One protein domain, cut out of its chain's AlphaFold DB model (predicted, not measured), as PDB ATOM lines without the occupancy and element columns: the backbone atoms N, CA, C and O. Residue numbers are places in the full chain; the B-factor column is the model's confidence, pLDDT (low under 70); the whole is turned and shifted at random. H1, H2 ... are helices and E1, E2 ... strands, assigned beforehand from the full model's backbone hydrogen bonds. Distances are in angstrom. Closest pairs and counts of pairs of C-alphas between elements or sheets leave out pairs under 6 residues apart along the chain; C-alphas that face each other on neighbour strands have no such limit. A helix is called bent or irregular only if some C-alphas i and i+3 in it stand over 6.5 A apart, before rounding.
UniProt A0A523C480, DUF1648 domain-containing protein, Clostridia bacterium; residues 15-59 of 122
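What this domain is: This is residues 15 to 59 of the 122 residues of the protein "DUF1648 domain-containing protein" of Clostridia bacterium (UniProt A0A523C480). A two-stranded hairpin, E1 and E2, and one long helix, H1, make an open V, joined at the corner by the tight link of residues 39 to 41. H1 is an arm that reaches away from the hairpin, and residues 15 to 35 stand free. The printed part has 45 residues with one named helix and two named strands, in the order H1, E1, E2; the sheet, in the order E1, E2, is antiparallel, and the class is mixed, helices and strands. The whole is extended, with a radius of gyration of the C-alphas of 15.5 A, and flat, spanning 43 by 27 by 11 A.

How they stand to each other: E1, residues 42 to 47, and E2, residues 53 to 58, are antiparallel neighbours and form a hairpin, with 143 degrees between their directions. The C-alphas of Pro 44 and Tyr 56 face each other at 4.4 A. N 43 and O 57 are within hydrogen-bond range at 2.8 A, as are N 57 and O 43 at 2.8 A. H1, residues 19 to 38, is apart from E2. In H1, 14 of 16 O i to N i+4 pairs are within hydrogen-bond range. H1 is irregular, but only just: C-alphas 34 and 37 are 6.9 A apart.

Where its parts are: E1 begins at C-alpha 42, (-25.256, -6.207, 33.513), and measures 14.1 A from first to last C-alpha. E2 also measures 14.1 A and ends at C-alpha 58, (-24.871, -2.648, 36.691). H1 measures 29.5 A and begins at C-alpha 19, (-56.668, -0.974, 47.590).

The domain as a whole: The two C-alphas farthest apart are those of Lys 16 and Ala 50, at 44.1 A. The printed part has no cut. The links H1 to E1 and E1 to E2 are tight, with 3 and 5 residues. The mean pLDDT of the printed part is 86.4; residues 15 to 17 and residue 59 are under 70.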
ATOM      1  N   VAL A  15     -58.126   5.730  48.777       59.88
ATOM      2  CA  VAL A  15     -57.366   4.561  49.277       59.88
ATOM      3  C   VAL A  15     -58.237   3.311  49.476       59.88
ATOM      4  O   VAL A  15     -57.796   2.195  49.213       59.88
ATOM      5  N   LYS A  16     -59.497   3.477  49.907       62.97
ATOM      6  CA  LYS A  16     -60.419   2.349  50.132       62.97
ATOM      7  C   LYS A  16     -60.928   1.713  48.837       62.97
ATOM      8  O   LYS A  16     -61.399   0.582  48.883       62.97
ATOM      9  N   ARG A  17     -60.868   2.428  47.709       68.88
ATOM     10  CA  ARG A  17     -61.322   1.955  46.390       68.88
ATOM     11  C   ARG A  17     -60.149   1.523  45.505       68.88
ATOM     12  O   ARG A  17     -60.306   0.595  44.721       68.88
ATOM     13  N   ASP A  18     -58.967   2.077  45.763       82.44
ATOM     14  CA  ASP A  18     -57.708   1.774  45.075       82.44
ATOM     15  C   ASP A  18     -56.862   0.710  45.796       82.44
ATOM     16  O   ASP A  18     -55.723   0.454  45.415       82.44
ATOM     17  N   TRP A  19     -57.396   0.053  46.832       86.06
ATOM     18  CA  TRP A  19     -56.668  -0.974  47.590       86.06
ATOM     19  C   TRP A  19     -56.155  -2.114  46.694       86.06
ATOM     20  O   TRP A  19     -55.071  -2.635  46.931       86.06
ATOM     21  N   LEU A  20     -56.891  -2.456  45.629       89.44
ATOM     22  CA  LEU A  20     -56.451  -3.430  44.631       89.44
ATOM     23  C   LEU A  20     -55.205  -2.940  43.879       89.44
ATOM     24  O   LEU A  20     -54.277  -3.715  43.671       89.44
ATOM     25  N   LEU A  21     -55.148  -1.652  43.517       90.00
ATOM     26  CA  LEU A  21     -53.969  -1.046  42.890       90.00
ATOM     27  C   LEU A  21     -52.777  -1.051  43.849       90.00
ATOM     28  O   LEU A  21     -51.665  -1.362  43.434       90.00
ATOM     29  N   VAL A  22     -53.015  -0.778  45.134       90.62
ATOM     30  CA  VAL A  22     -51.980  -0.867  46.175       90.62
ATOM     31  C   VAL A  22     -51.457  -2.299  46.303       90.62
ATOM     32  O   VAL A  22     -50.247  -2.493  46.351       90.62
ATOM     33  N   VAL A  23     -52.337  -3.304  46.304       92.38
ATOM     34  CA  VAL A  23     -51.944  -4.723  46.355       92.38
ATOM     35  C   VAL A  23     -51.147  -5.126  45.115       92.38
ATOM     36  O   VAL A  23     -50.110  -5.768  45.258       92.38
ATOM     37  N   ILE A  24     -51.580  -4.727  43.915       94.06
ATOM     38  CA  ILE A  24     -50.856  -5.011  42.665       94.06
ATOM     39  C   ILE A  24     -49.474  -4.350  42.680       94.06
ATOM     40  O   ILE A  24     -48.487  -4.990  42.322       94.06
ATOM     41  N   LEU A  25     -49.383  -3.099  43.132       95.19
ATOM     42  CA  LEU A  25     -48.116  -2.387  43.248       95.19
ATOM     43  C   LEU A  25     -47.183  -3.083  44.246       95.19
ATOM     44  O   LEU A  25     -46.024  -3.339  43.929       95.19
ATOM     45  N   LEU A  26     -47.695  -3.452  45.423       95.56
ATOM     46  CA  LEU A  26     -46.925  -4.169  46.438       95.56
ATOM     47  C   LEU A  26     -46.444  -5.530  45.914       95.56
ATOM     48  O   LEU A  26     -45.286  -5.889  46.105       95.56
ATOM     49  N   ALA A  27     -47.307  -6.265  45.209       95.31
ATOM     50  CA  ALA A  27     -46.953  -7.531  44.581       95.31
ATOM     51  C   ALA A  27     -45.854  -7.348  43.524       95.31
ATOM     52  O   ALA A  27     -44.891  -8.110  43.521       95.31
ATOM     53  N   ALA A  28     -45.942  -6.314  42.684       93.62
ATOM     54  CA  ALA A  28     -44.902  -5.993  41.708       93.62
ATOM     55  C   ALA A  28     -43.553  -5.699  42.386       93.62
ATOM     56  O   ALA A  28     -42.524  -6.203  41.936       93.62
ATOM     57  N   PHE A  29     -43.551  -4.962  43.501       94.06
ATOM     58  CA  PHE A  29     -42.340  -4.720  44.291       94.06
ATOM     59  C   PHE A  29     -41.767  -5.998  44.906       94.06
ATOM     60  O   PHE A  29     -40.558  -6.207  44.842       94.06
ATOM     61  N   LEU A  30     -42.607  -6.865  45.476       95.69
ATOM     62  CA  LEU A  30     -42.160  -8.135  46.054       95.69
ATOM     63  C   LEU A  30     -41.575  -9.064  44.989       95.69
ATOM     64  O   LEU A  30     -40.528  -9.669  45.210       95.69
ATOM     65  N   VAL A  31     -42.213  -9.140  43.821       94.75
ATOM     66  CA  VAL A  31     -41.712  -9.905  42.674       94.75
ATOM     67  C   VAL A  31     -40.382  -9.331  42.190       94.75
ATOM     68  O   VAL A  31     -39.424 -10.081  42.022       94.75
ATOM     69  N   ALA A  32     -40.278  -8.010  42.036       87.00
ATOM     70  CA  ALA A  32     -39.027  -7.359  41.659       87.00
ATOM     71  C   ALA A  32     -37.909  -7.635  42.678       87.00
ATOM     72  O   ALA A  32     -36.806  -7.996  42.281       87.00
ATOM     73  N   ALA A  33     -38.199  -7.545  43.980       89.31
ATOM     74  CA  ALA A  33     -37.241  -7.834  45.047       89.31
ATOM     75  C   ALA A  33     -36.810  -9.310  45.072       89.31
ATOM     76  O   ALA A  33     -35.636  -9.601  45.287       89.31
ATOM     77  N   ALA A  34     -37.737 -10.236  44.816       92.88
ATOM     78  CA  ALA A  34     -37.444 -11.664  44.738       92.88
ATOM     79  C   ALA A  34     -36.588 -12.021  43.514       92.88
ATOM     80  O   ALA A  34     -35.741 -12.906  43.596       92.88
ATOM     81  N   ILE A  35     -36.787 -11.327  42.388       91.00
ATOM     82  CA  ILE A  35     -36.032 -11.550  41.149       91.00
ATOM     83  C   ILE A  35     -34.674 -10.824  41.183       91.00
ATOM     84  O   ILE A  35     -33.708 -11.332  40.617       91.00
ATOM     85  N   TYR A  36     -34.560  -9.700  41.906       85.44
ATOM     86  CA  TYR A  36     -33.343  -8.884  42.050       85.44
ATOM     87  C   TYR A  36     -32.028  -9.673  42.256       85.44
ATOM     88  O   TYR A  36     -31.065  -9.397  41.535       85.44
ATOM     89  N   PRO A  37     -31.926 -10.671  43.164       84.81
ATOM     90  CA  PRO A  37     -30.683 -11.429  43.354       84.81
ATOM     91  C   PRO A  37     -30.293 -12.308  42.156       84.81
ATOM     92  O   PRO A  37     -29.113 -12.631  42.007       84.81
ATOM     93  N   TYR A  38     -31.253 -12.672  41.305       85.75
ATOM     94  CA  TYR A  38     -31.039 -13.496  40.116       85.75
ATOM     95  C   TYR A  38     -30.731 -12.667  38.863       85.75
ATOM     96  O   TYR A  38     -30.458 -13.249  37.811       85.75
ATOM     97  N   LEU A  39     -30.760 -11.328  38.942       82.88
ATOM     98  CA  LEU A  39     -30.379 -10.496  37.806       82.88
ATOM     99  C   LEU A  39     -28.878 -10.637  37.517       82.88
ATOM    100  O   LEU A  39     -28.063 -10.611  38.450       82.88
ATOM    101  N   PRO A  40     -28.504 -10.729  36.229       79.94
ATOM    102  CA  PRO A  40     -27.112 -10.660  35.820       79.94
ATOM    103  C   PRO A  40     -26.500  -9.323  36.245       79.94
ATOM    104  O   PRO A  40     -27.189  -8.318  36.419       79.94
ATOM    105  N   GLU A  41     -25.176  -9.300  36.384       79.44
ATOM    106  CA  GLU A  41     -24.460  -8.095  36.812       79.44
ATOM    107  C   GLU A  41     -24.628  -6.932  35.818       79.44
ATOM    108  O   GLU A  41     -24.475  -5.789  36.222       79.44
ATOM    109  N   GLN A  42     -24.989  -7.204  34.554       83.06
ATOM    110  CA  GLN A  42     -25.256  -6.207  33.513       83.06
ATOM    111  C   GLN A  42     -26.697  -6.312  33.003       83.06
ATOM    112  O   GLN A  42     -27.118  -7.371  32.535       83.06
ATOM    113  N   VAL A  43     -27.431  -5.202  33.056       83.12
ATOM    114  CA  VAL A  43     -28.838  -5.093  32.645       83.12
ATOM    115  C   VAL A  43     -28.957  -4.051  31.528       83.12
ATOM    116  O   VAL A  43     -28.364  -2.977  31.652       83.12
ATOM    117  N   PRO A  44     -29.684  -4.334  30.431       86.38
ATOM    118  CA  PRO A  44     -29.917  -3.361  29.367       86.38
ATOM    119  C   PRO A  44     -30.713  -2.158  29.890       86.38
ATOM    120  O   PRO A  44     -31.781  -2.332  30.471       86.38
ATOM    121  N   ILE A  45     -30.205  -0.947  29.660       87.25
ATOM    122  CA  ILE A  45     -30.866   0.312  30.063       87.25
ATOM    123  C   ILE A  45     -31.261   1.192  28.879       87.25
ATOM    124  O   ILE A  45     -32.022   2.144  29.037       87.25
ATOM    125  N   HIS A  46     -30.740   0.897  27.691       91.62
ATOM    126  CA  HIS A  46     -31.056   1.642  26.486       91.62
ATOM    127  C   HIS A  46     -31.141   0.699  25.291       91.62
ATOM    128  O   HIS A  46     -30.396  -0.280  25.182       91.62
ATOM    129  N   TRP A  47     -32.085   1.018  24.413       93.12
ATOM    130  CA  TRP A  47     -32.279   0.360  23.135       93.12
ATOM    131  C   TRP A  47     -32.165   1.409  22.043       93.12
ATOM    132  O   TRP A  47     -32.770   2.481  22.124       93.12
ATOM    133  N   ASN A  48     -31.418   1.086  20.996       91.62
ATOM    134  CA  ASN A  48     -31.329   1.943  19.827       91.62
ATOM    135  C   ASN A  48     -32.620   1.882  18.985       91.62
ATOM    136  O   ASN A  48     -33.498   1.043  19.189       91.62
ATOM    137  N   ALA A  49     -32.719   2.745  17.971       89.62
ATOM    138  CA  ALA A  49     -33.869   2.783  17.060       89.62
ATOM    139  C   ALA A  49     -34.073   1.486  16.242       89.62
ATOM    140  O   ALA A  49     -35.127   1.308  15.637       89.62
ATOM    141  N   ALA A  50     -33.086   0.585  16.220       90.69
ATOM    142  CA  ALA A  50     -33.174  -0.732  15.593       90.69
ATOM    143  C   ALA A  50     -33.611  -1.840  16.576       90.69
ATOM    144  O   ALA A  50     -33.676  -3.004  16.185       90.69
ATOM    145  N   GLY A  51     -33.904  -1.502  17.840       89.44
ATOM    146  CA  GLY A  51     -34.315  -2.452  18.877       89.44
ATOM    147  C   GLY A  51     -33.171  -3.291  19.454       89.44
ATOM    148  O   GLY A  51     -33.425  -4.271  20.151       89.44
ATOM    149  N   GLN A  52     -31.916  -2.930  19.179       90.12
ATOM    150  CA  GLN A  52     -30.752  -3.582  19.774       90.12
ATOM    151  C   GLN A  52     -30.363  -2.866  21.064       90.12
ATOM    152  O   GLN A  52     -30.413  -1.636  21.138       90.12
ATOM    153  N   VAL A  53     -29.938  -3.637  22.064       87.94
ATOM    154  CA  VAL A  53     -29.366  -3.077  23.289       87.94
ATOM    155  C   VAL A  53     -28.014  -2.454  22.955       87.94
ATOM    156  O   VAL A  53     -27.100  -3.157  22.523       87.94
ATOM    157  N   ASP A  54     -27.880  -1.152  23.175       87.88
ATOM    158  CA  ASP A  54     -26.644  -0.394  22.955       87.88
ATOM    159  C   ASP A  54     -26.041   0.157  24.257       87.88
ATOM    160  O   ASP A  54     -24.920   0.666  24.237       87.88
ATOM    161  N   ASN A  55     -26.735   0.015  25.393       84.19
ATOM    162  CA  ASN A  55     -26.218   0.424  26.695       84.19
ATOM    163  C   ASN A  55     -26.640  -0.528  27.822       84.19
ATOM    164  O   ASN A  55     -27.794  -0.961  27.900       84.19
ATOM    165  N   TYR A  56     -25.702  -0.796  28.730       86.38
ATOM    166  CA  TYR A  56     -25.870  -1.680  29.879       86.38
ATOM    167  C   TYR A  56     -25.480  -0.947  31.162       86.38
ATOM    168  O   TYR A  56     -24.528  -0.168  31.181       86.38
ATOM    169  N   SER A  57     -26.193  -1.230  32.244       78.00
ATOM    170  CA  SER A  57     -25.912  -0.723  33.586       78.00
ATOM    171  C   SER A  57     -25.664  -1.879  34.543       78.00
ATOM    172  O   SER A  57     -26.115  -2.999  34.288       78.00
ATOM    173  N   SER A  58     -24.956  -1.631  35.649       78.06
ATOM    174  CA  SER A  58     -24.871  -2.648  36.691       78.06
ATOM    175  C   SER A  58     -26.175  -2.724  37.473       78.06
ATOM    176  O   SER A  58     -26.820  -1.700  37.710       78.06
ATOM    177  N   ARG A  59     -26.552  -3.921  37.937       69.44
ATOM    178  CA  ARG A  59     -27.767  -4.103  38.759       69.44
ATOM    179  C   ARG A  59     -27.816  -3.181  39.990       69.44
ATOM    180  O   ARG A  59     -28.894  -2.845  40.456       69.44
TER     181      ARG A  59